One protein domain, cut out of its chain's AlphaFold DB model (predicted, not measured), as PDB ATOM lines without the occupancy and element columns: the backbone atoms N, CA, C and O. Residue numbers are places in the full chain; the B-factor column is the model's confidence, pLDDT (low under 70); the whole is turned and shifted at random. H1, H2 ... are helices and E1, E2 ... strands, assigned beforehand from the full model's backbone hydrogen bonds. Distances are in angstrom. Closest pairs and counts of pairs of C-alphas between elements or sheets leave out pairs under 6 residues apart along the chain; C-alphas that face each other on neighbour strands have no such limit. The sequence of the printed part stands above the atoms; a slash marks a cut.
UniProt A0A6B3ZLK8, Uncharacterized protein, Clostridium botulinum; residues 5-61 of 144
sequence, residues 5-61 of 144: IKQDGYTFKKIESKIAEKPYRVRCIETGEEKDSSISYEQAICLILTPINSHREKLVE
ATOM      1  N   ILE A   5     -39.566  35.692  -7.114       90.44
ATOM      2  CA  ILE A   5     -38.182  36.030  -6.754       90.44
ATOM      3  C   ILE A   5     -37.557  36.752  -7.951       90.44
ATOM      4  O   ILE A   5     -37.766  36.331  -9.084       90.44
ATOM      5  N   LYS A   6     -36.805  37.831  -7.717       90.25
ATOM      6  CA  LYS A   6     -36.035  38.523  -8.760       90.25
ATOM      7  C   LYS A   6     -34.545  38.325  -8.508       90.25
ATOM      8  O   LYS A   6     -34.095  38.601  -7.400       90.25
ATOM      9  N   GLN A   7     -33.802  37.869  -9.514       86.75
ATOM     10  CA  GLN A   7     -32.360  37.624  -9.418       86.75
ATOM     11  C   GLN A   7     -31.697  37.766 -10.795       86.75
ATOM     12  O   GLN A   7     -32.256  37.304 -11.784       86.75
ATOM     13  N   ASP A   8     -30.540  38.435 -10.865       80.25
ATOM     14  CA  ASP A   8     -29.747  38.672 -12.090       80.25
ATOM     15  C   ASP A   8     -30.549  39.209 -13.293       80.25
ATOM     16  O   ASP A   8     -30.290  38.884 -14.451       80.25
ATOM     17  N   GLY A   9     -31.549  40.052 -13.010       82.94
ATOM     18  CA  GLY A   9     -32.430  40.646 -14.021       82.94
ATOM     19  C   GLY A   9     -33.578  39.747 -14.492       82.94
ATOM     20  O   GLY A   9     -34.355  40.182 -15.337       82.94
ATOM     21  N   TYR A  10     -33.721  38.544 -13.933       89.81
ATOM     22  CA  TYR A  10     -34.787  37.592 -14.249       89.81
ATOM     23  C   TYR A  10     -35.816  37.474 -13.127       89.81
ATOM     24  O   TYR A  10     -35.523  37.701 -11.947       89.81
ATOM     25  N   THR A  11     -37.028  37.072 -13.503       92.94
ATOM     26  CA  THR A  11     -38.149  36.857 -12.595       92.94
ATOM     27  C   THR A  11     -38.480  35.375 -12.518       92.94
ATOM     28  O   THR A  11     -38.745  34.711 -13.517       92.94
ATOM     29  N   PHE A  12     -38.537  34.850 -11.301       94.62
ATOM     30  CA  PHE A  12     -38.793  33.445 -11.034       94.62
ATOM     31  C   PHE A  12     -40.090  33.275 -10.263       94.62
ATOM     32  O   PHE A  12     -40.318  33.912  -9.234       94.62
ATOM     33  N   LYS A  13     -40.942  32.374 -10.745       94.44
ATOM     34  CA  LYS A  13     -42.176  31.982 -10.074       94.44
ATOM     35  C   LYS A  13     -41.973  30.643  -9.384       94.44
ATOM     36  O   LYS A  13     -41.631  29.660 -10.039       94.44
ATOM     37  N   LYS A  14     -42.245  30.593  -8.078       93.75
ATOM     38  CA  LYS A  14     -42.359  29.324  -7.349       93.75
ATOM     39  C   LYS A  14     -43.573  28.559  -7.869       93.75
ATOM     40  O   LYS A  14     -44.669  29.120  -7.952       93.75
ATOM     41  N   ILE A  15     -43.370  27.303  -8.236       92.81
ATOM     42  CA  ILE A  15     -44.414  26.420  -8.760       92.81
ATOM     43  C   ILE A  15     -44.409  25.106  -7.982       92.81
ATOM     44  O   ILE A  15     -43.434  24.787  -7.306       92.81
ATOM     45  N   GLU A  16     -45.504  24.353  -8.053       88.81
ATOM     46  CA  GLU A  16     -45.586  23.061  -7.374       88.81
ATOM     47  C   GLU A  16     -44.554  22.079  -7.933       88.81
ATOM     48  O   GLU A  16     -44.399  21.910  -9.155       88.81
ATOM     49  N   SER A  17     -43.838  21.437  -7.011       86.12
ATOM     50  CA  SER A  17     -42.913  20.372  -7.360       86.12
ATOM     51  C   SER A  17     -43.672  19.142  -7.847       86.12
ATOM     52  O   SER A  17     -44.718  18.778  -7.314       86.12
ATOM     53  N   LYS A  18     -43.110  18.488  -8.865       85.38
ATOM     54  CA  LYS A  18     -43.571  17.178  -9.345       85.38
ATOM     55  C   LYS A  18     -42.869  16.017  -8.637       85.38
ATOM     56  O   LYS A  18     -43.297  14.879  -8.790       85.38
ATOM     57  N   ILE A  19     -41.776  16.284  -7.920       86.75
ATOM     58  CA  ILE A  19     -40.871  15.271  -7.370       86.75
ATOM     59  C   ILE A  19     -40.698  15.543  -5.878       86.75
ATOM     60  O   ILE A  19     -40.112  16.554  -5.497       86.75
ATOM     61  N   ALA A  20     -41.163  14.625  -5.029       83.25
ATOM     62  CA  ALA A  20     -41.136  14.800  -3.574       83.25
ATOM     63  C   ALA A  20     -39.722  15.074  -3.019       83.25
ATOM     64  O   ALA A  20     -39.556  15.921  -2.148       83.25
ATOM     65  N   GLU A  21     -38.696  14.422  -3.574       89.19
ATOM     66  CA  GLU A  21     -37.290  14.608  -3.179       89.19
ATOM     67  C   GLU A  21     -36.698  15.965  -3.604       89.19
ATOM     68  O   GLU A  21     -35.619  16.342  -3.150       89.19
ATOM     69  N   LYS A  22     -37.383  16.712  -4.479       89.19
ATOM     70  CA  LYS A  22     -36.953  18.028  -4.970       89.19
ATOM     71  C   LYS A  22     -38.084  19.047  -4.821       89.19
ATOM     72  O   LYS A  22     -38.687  19.451  -5.817       89.19
ATOM     73  N   PRO A  23     -38.423  19.454  -3.586       90.44
ATOM     74  CA  PRO A  23     -39.615  20.257  -3.329       90.44
ATOM     75  C   PRO A  23     -39.493  21.705  -3.830       90.44
ATOM     76  O   PRO A  23     -40.505  22.389  -3.977       90.44
ATOM     77  N   TYR A  24     -38.281  22.186  -4.115       92.31
ATOM     78  CA  TYR A  24     -38.039  23.572  -4.502       92.31
ATOM     79  C   TYR A  24     -38.027  23.723  -6.017       92.31
ATOM     80  O   TYR A  24     -36.984  23.595  -6.657       92.31
ATOM     81  N   ARG A  25     -39.194  24.010  -6.595       93.81
ATOM     82  CA  ARG A  25     -39.339  24.209  -8.037       93.81
ATOM     83  C   ARG A  25     -39.598  25.661  -8.401       93.81
ATOM     84  O   ARG A  25     -40.470  26.323  -7.832       93.81
ATOM     85  N   VAL A  26     -38.872  26.138  -9.403       94.19
ATOM     86  CA  VAL A  26     -39.047  27.477  -9.970       94.19
ATOM     87  C   VAL A  26     -39.208  27.415 -11.480       94.19
ATOM     88  O   VAL A  26     -38.682  26.516 -12.135       94.19
ATOM     89  N   ARG A  27     -39.919  28.404 -12.021       93.88
ATOM     90  CA  ARG A  27     -39.967  28.716 -13.450       93.88
ATOM     91  C   ARG A  27     -39.425  30.122 -13.678       93.88
ATOM     92  O   ARG A  27     -39.920  31.049 -13.035       93.88
ATOM     93  N   CYS A  28     -38.478  30.291 -14.591       92.50
ATOM     94  CA  CYS A  28     -38.114  31.613 -15.099       92.50
ATOM     95  C   CYS A  28     -39.221  32.113 -16.036       92.50
ATOM     96  O   CYS A  28     -39.647  31.397 -16.940       92.50
ATOM     97  N   ILE A  29     -39.734  33.317 -15.794       92.12
ATOM     98  CA  ILE A  29     -40.844  33.877 -16.571       92.12
ATOM     99  C   ILE A  29     -40.390  34.239 -17.983       92.12
ATOM    100  O   ILE A  29     -41.127  34.011 -18.936       92.12
ATOM    101  N   GLU A  30     -39.183  34.777 -18.106       88.50
ATOM    102  CA  GLU A  30     -38.641  35.281 -19.361       88.50
ATOM    103  C   GLU A  30     -38.220  34.146 -20.305       88.50
ATOM    104  O   GLU A  30     -38.454  34.239 -21.506       88.50
ATOM    105  N   THR A  31     -37.630  33.064 -19.782       86.94
ATOM    106  CA  THR A  31     -37.149  31.937 -20.608       86.94
ATOM    107  C   THR A  31     -38.124  30.762 -20.665       86.94
ATOM    108  O   THR A  31     -38.019  29.915 -21.548       86.94
ATOM    109  N   GLY A  32     -39.063  30.673 -19.718       89.62
ATOM    110  CA  GLY A  32     -39.963  29.529 -19.566       89.62
ATOM    111  C   GLY A  32     -39.305  28.276 -18.976       89.62
ATOM    112  O   GLY A  32     -40.004  27.286 -18.755       89.62
ATOM    113  N   GLU A  33     -37.998  28.302 -18.692       91.69
ATOM    114  CA  GLU A  33     -37.285  27.159 -18.124       91.69
ATOM    115  C   GLU A  33     -37.735  26.848 -16.695       91.69
ATOM    116  O   GLU A  33     -38.031  27.743 -15.898       91.69
ATOM    117  N   GLU A  34     -37.741  25.559 -16.358       93.56
ATOM    118  CA  GLU A  34     -38.108  25.054 -15.039       93.56
ATOM    119  C   GLU A  34     -37.005  24.175 -14.467       93.56
ATOM    120  O   GLU A  34     -36.468  23.301 -15.156       93.56
ATOM    121  N   LYS A  35     -36.714  24.356 -13.179       93.06
ATOM    122  CA  LYS A  35     -35.798  23.487 -12.440       93.06
ATOM    123  C   LYS A  35     -36.328  23.180 -11.054       93.06
ATOM    124  O   LYS A  35     -36.973  24.012 -10.416       93.06
ATOM    125  N   ASP A  36     -36.003  21.972 -10.615       92.50
ATOM    126  CA  ASP A  36     -36.273  21.446  -9.287       92.50
ATOM    127  C   ASP A  36     -34.955  21.315  -8.514       92.50
ATOM    128  O   ASP A  36     -33.946  20.850  -9.057       92.50
ATOM    129  N   SER A  37     -34.977  21.663  -7.232       91.25
ATOM    130  CA  SER A  37     -33.879  21.458  -6.288       91.25
ATOM    131  C   SER A  37     -34.375  20.736  -5.034       91.25
ATOM    132  O   SER A  37     -35.522  20.894  -4.610       91.25
ATOM    133  N   SER A  38     -33.485  19.945  -4.434       92.50
ATOM    134  CA  SER A  38     -33.662  19.330  -3.117       92.50
ATOM    135  C   SER A  38     -33.239  20.235  -1.952       92.50
ATOM    136  O   SER A  38     -33.532  19.906  -0.808       92.50
ATOM    137  N   ILE A  39     -32.566  21.361  -2.217       92.44
ATOM    138  CA  ILE A  39     -31.938  22.206  -1.189       92.44
ATOM    139  C   ILE A  39     -32.718  23.501  -0.958       92.44
ATOM    140  O   ILE A  39     -33.100  23.782   0.175       92.44
ATOM    141  N   SER A  40     -32.936  24.313  -1.999       93.00
ATOM    142  CA  SER A  40     -33.659  25.585  -1.865       93.00
ATOM    143  C   SER A  40     -34.152  26.136  -3.208       93.00
ATOM    144  O   SER A  40     -33.747  25.675  -4.280       93.00
ATOM    145  N   TYR A  41     -35.019  27.156  -3.163       91.31
ATOM    146  CA  TYR A  41     -35.467  27.861  -4.371       91.31
ATOM    147  C   TYR A  41     -34.313  28.606  -5.047       91.31
ATOM    148  O   TYR A  41     -34.229  28.607  -6.269       91.31
ATOM    149  N   GLU A  42     -33.403  29.186  -4.268       91.00
ATOM    150  CA  GLU A  42     -32.209  29.877  -4.758       91.00
ATOM    151  C   GLU A  42     -31.295  28.906  -5.505       91.00
ATOM    152  O   GLU A  42     -30.801  29.237  -6.577       91.00
ATOM    153  N   GLN A  43     -31.126  27.673  -5.014       91.81
ATOM    154  CA  GLN A  43     -30.351  26.676  -5.749       91.81
ATOM    155  C   GLN A  43     -31.043  26.278  -7.063       91.81
ATOM    156  O   GLN A  43     -30.373  26.140  -8.085       91.81
ATOM    157  N   ALA A  44     -32.372  26.122  -7.070       90.81
ATOM    158  CA  ALA A  44     -33.117  25.862  -8.304       90.81
ATOM    159  C   ALA A  44     -32.977  27.014  -9.318       90.81
ATOM    160  O   ALA A  44     -32.822  26.761 -10.510       90.81
ATOM    161  N   ILE A  45     -32.971  28.263  -8.841       92.38
ATOM    162  CA  ILE A  45     -32.690  29.459  -9.648       92.38
ATOM    163  C   ILE A  45     -31.262  29.408 -10.198       92.38
ATOM    164  O   ILE A  45     -31.072  29.584 -11.399       92.38
ATOM    165  N   CYS A  46     -30.266  29.093  -9.365       89.69
ATOM    166  CA  CYS A  46     -28.881  28.939  -9.810       89.69
ATOM    167  C   CYS A  46     -28.750  27.878 -10.909       89.69
ATOM    168  O   CYS A  46     -28.051  28.111 -11.884       89.69
ATOM    169  N   LEU A  47     -29.469  26.754 -10.831       90.00
ATOM    170  CA  LEU A  47     -29.447  25.733 -11.889       90.00
ATOM    171  C   LEU A  47     -29.970  26.235 -13.248       90.00
ATOM    172  O   LEU A  47     -29.605  25.657 -14.271       90.00
ATOM    173  N   ILE A  48     -30.815  27.273 -13.265       88.81
ATOM    174  CA  ILE A  48     -31.266  27.961 -14.488       88.81
ATOM    175  C   ILE A  48     -30.247  29.028 -14.908       88.81
ATOM    176  O   ILE A  48     -29.910  29.145 -16.082       88.81
ATOM    177  N   LEU A  49     -29.734  29.805 -13.953       87.75
ATOM    178  CA  LEU A  49     -28.847  30.933 -14.240       87.75
ATOM    179  C   LEU A  49     -27.422  30.514 -14.610       87.75
ATOM    180  O   LEU A  49     -26.817  31.171 -15.447       87.75
ATOM    181  N   THR A  50     -26.874  29.437 -14.041       85.88
ATOM    182  CA  THR A  50     -25.486  29.018 -14.293       85.88
ATOM    183  C   THR A  50     -25.213  28.786 -15.785       85.88
ATOM    184  O   THR A  50     -24.283  29.405 -16.292       85.88
ATOM    185  N   PRO A  51     -26.016  28.003 -16.535       82.25
ATOM    186  CA  PRO A  51     -25.812  27.853 -17.978       82.25
ATOM    187  C   PRO A  51     -25.908  29.178 -18.747       82.25
ATOM    188  O   PRO A  51     -25.111  29.421 -19.653       82.25
ATOM    189  N   ILE A  52     -26.858  30.046 -18.377       81.44
ATOM    190  CA  ILE A  52     -27.080  31.351 -19.019       81.44
ATOM    191  C   ILE A  52     -25.875  32.268 -18.792       81.44
ATOM    192  O   ILE A  52     -25.371  32.879 -19.735       81.44
ATOM    193  N   ASN A  53     -25.394  32.345 -17.553       81.75
ATOM    194  CA  ASN A  53     -24.260  33.177 -17.173       81.75
ATOM    195  C   ASN A  53     -22.969  32.660 -17.814       81.75
ATOM    196  O   ASN A  53     -22.266  33.446 -18.438       81.75
ATOM    197  N   SER A  54     -22.716  31.347 -17.789       78.81
ATOM    198  CA  SER A  54     -21.555  30.756 -18.465       78.81
ATOM    199  C   SER A  54     -21.582  30.982 -19.979       78.81
ATOM    200  O   SER A  54     -20.547  31.264 -20.579       78.81
ATOM    201  N   HIS A  55     -22.756  30.910 -20.622       81.25
ATOM    202  CA  HIS A  55     -22.868  31.267 -22.036       81.25
ATOM    203  C   HIS A  55     -22.568  32.755 -22.256       81.25
ATOM    204  O   HIS A  55     -21.857  33.092 -23.203       81.25
ATOM    205  N   ARG A  56     -23.093  33.656 -21.418       80.12
ATOM    206  CA  ARG A  56     -22.838  35.100 -21.541       80.12
ATOM    207  C   ARG A  56     -21.362  35.439 -21.368       80.12
ATOM    208  O   ARG A  56     -20.832  36.183 -22.182       80.12
ATOM    209  N   GLU A  57     -20.704  34.876 -20.360       82.44
ATOM    210  CA  GLU A  57     -19.268  35.063 -20.120       82.44
ATOM    211  C   GLU A  57     -18.448  34.589 -21.317       82.44
ATOM    212  O   GLU A  57     -17.649  35.357 -21.852       82.44
ATOM    213  N   LYS A  58     -18.732  33.380 -21.814       85.88
ATOM    214  CA  LYS A  58     -18.073  32.854 -23.009       85.88
ATOM    215  C   LYS A  58     -18.321  33.729 -24.236       85.88
ATOM    216  O   LYS A  58     -17.397  33.998 -24.986       85.88
ATOM    217  N   LEU A  59     -19.551  34.205 -24.433       86.19
ATOM    218  CA  LEU A  59     -19.886  35.092 -25.546       86.19
ATOM    219  C   LEU A  59     -19.097  36.404 -25.471       86.19
ATOM    220  O   LEU A  59     -18.644  36.898 -26.498       86.19
ATOM    221  N   VAL A  60     -18.923  36.966 -24.271       86.88
ATOM    222  CA  VAL A  60     -18.105  38.168 -24.041       86.88
ATOM    223  C   VAL A  60     -16.633  37.900 -24.345       86.88
ATOM    224  O   VAL A  60     -15.981  38.751 -24.946       86.88
ATOM    225  N   GLU A  61     -16.107  36.740 -23.954       87.62
ATOM    226  CA  GLU A  61     -14.734  36.328 -24.262       87.62
ATOM    227  C   GLU A  61     -14.526  36.118 -25.765       87.62
ATOM    228  O   GLU A  61     -13.644  36.740 -26.352       87.62
TER     229      GLU A  61
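Overview. This is residues 5 to 61 of the 144 residues of an uncharacterized protein of Clostridium botulinum (UniProt A0A6B3ZLK8). A small, strongly twisted four-stranded sheet curls round residues 41 to 49 of one long helix, H1, whose residues 54 to 61 stick out and lengthen the rod. The 57 printed residues, mixed in class, include E1, E2, E3, E4, then H1. The strands, in that order across the sheet, form a meander, each the antiparallel neighbour of the one before; with H1 on one face, there are two layers. The whole is compact, radius of gyration of the C-alphas 11.8 A, spanning 40 by 18 by 15 A.

Along the chain. Find C-alpha 5 at (-38.182, 36.030, -6.754), where E1, residues 5 to 7, begins. E2 is residues 10 to 15, 15.7 A; E3, 24 to 28, 13.3 A; E4, 34 to 37. H1, residues 41 to 61, runs 30.0 A to C-alpha 61 at (-14.734, 36.328, -24.262), with a kink of 37 degrees near residue 48.

Arrangement. Look within hydrogen-bond range in three hairpins: E1 and E2, N 5 and O 12, 2.9 A; E2 and E3, N 13 and O 27, 2.8 A; E3 and E4, N 37 and O 24, 2.8 A. H1 is on the sheet; its closest C-alphas to E4 are Ala 44 and Ser 37, 4.9 A. In H1, 15 of 17 O i to N i+4 pairs are within range.

Size, cuts and confidence. The farthest C-alphas, Ala 20 and Glu 61, are 39.9 A apart. The printed part has no cut and no long link; no printed residue is under 70 in pLDDT.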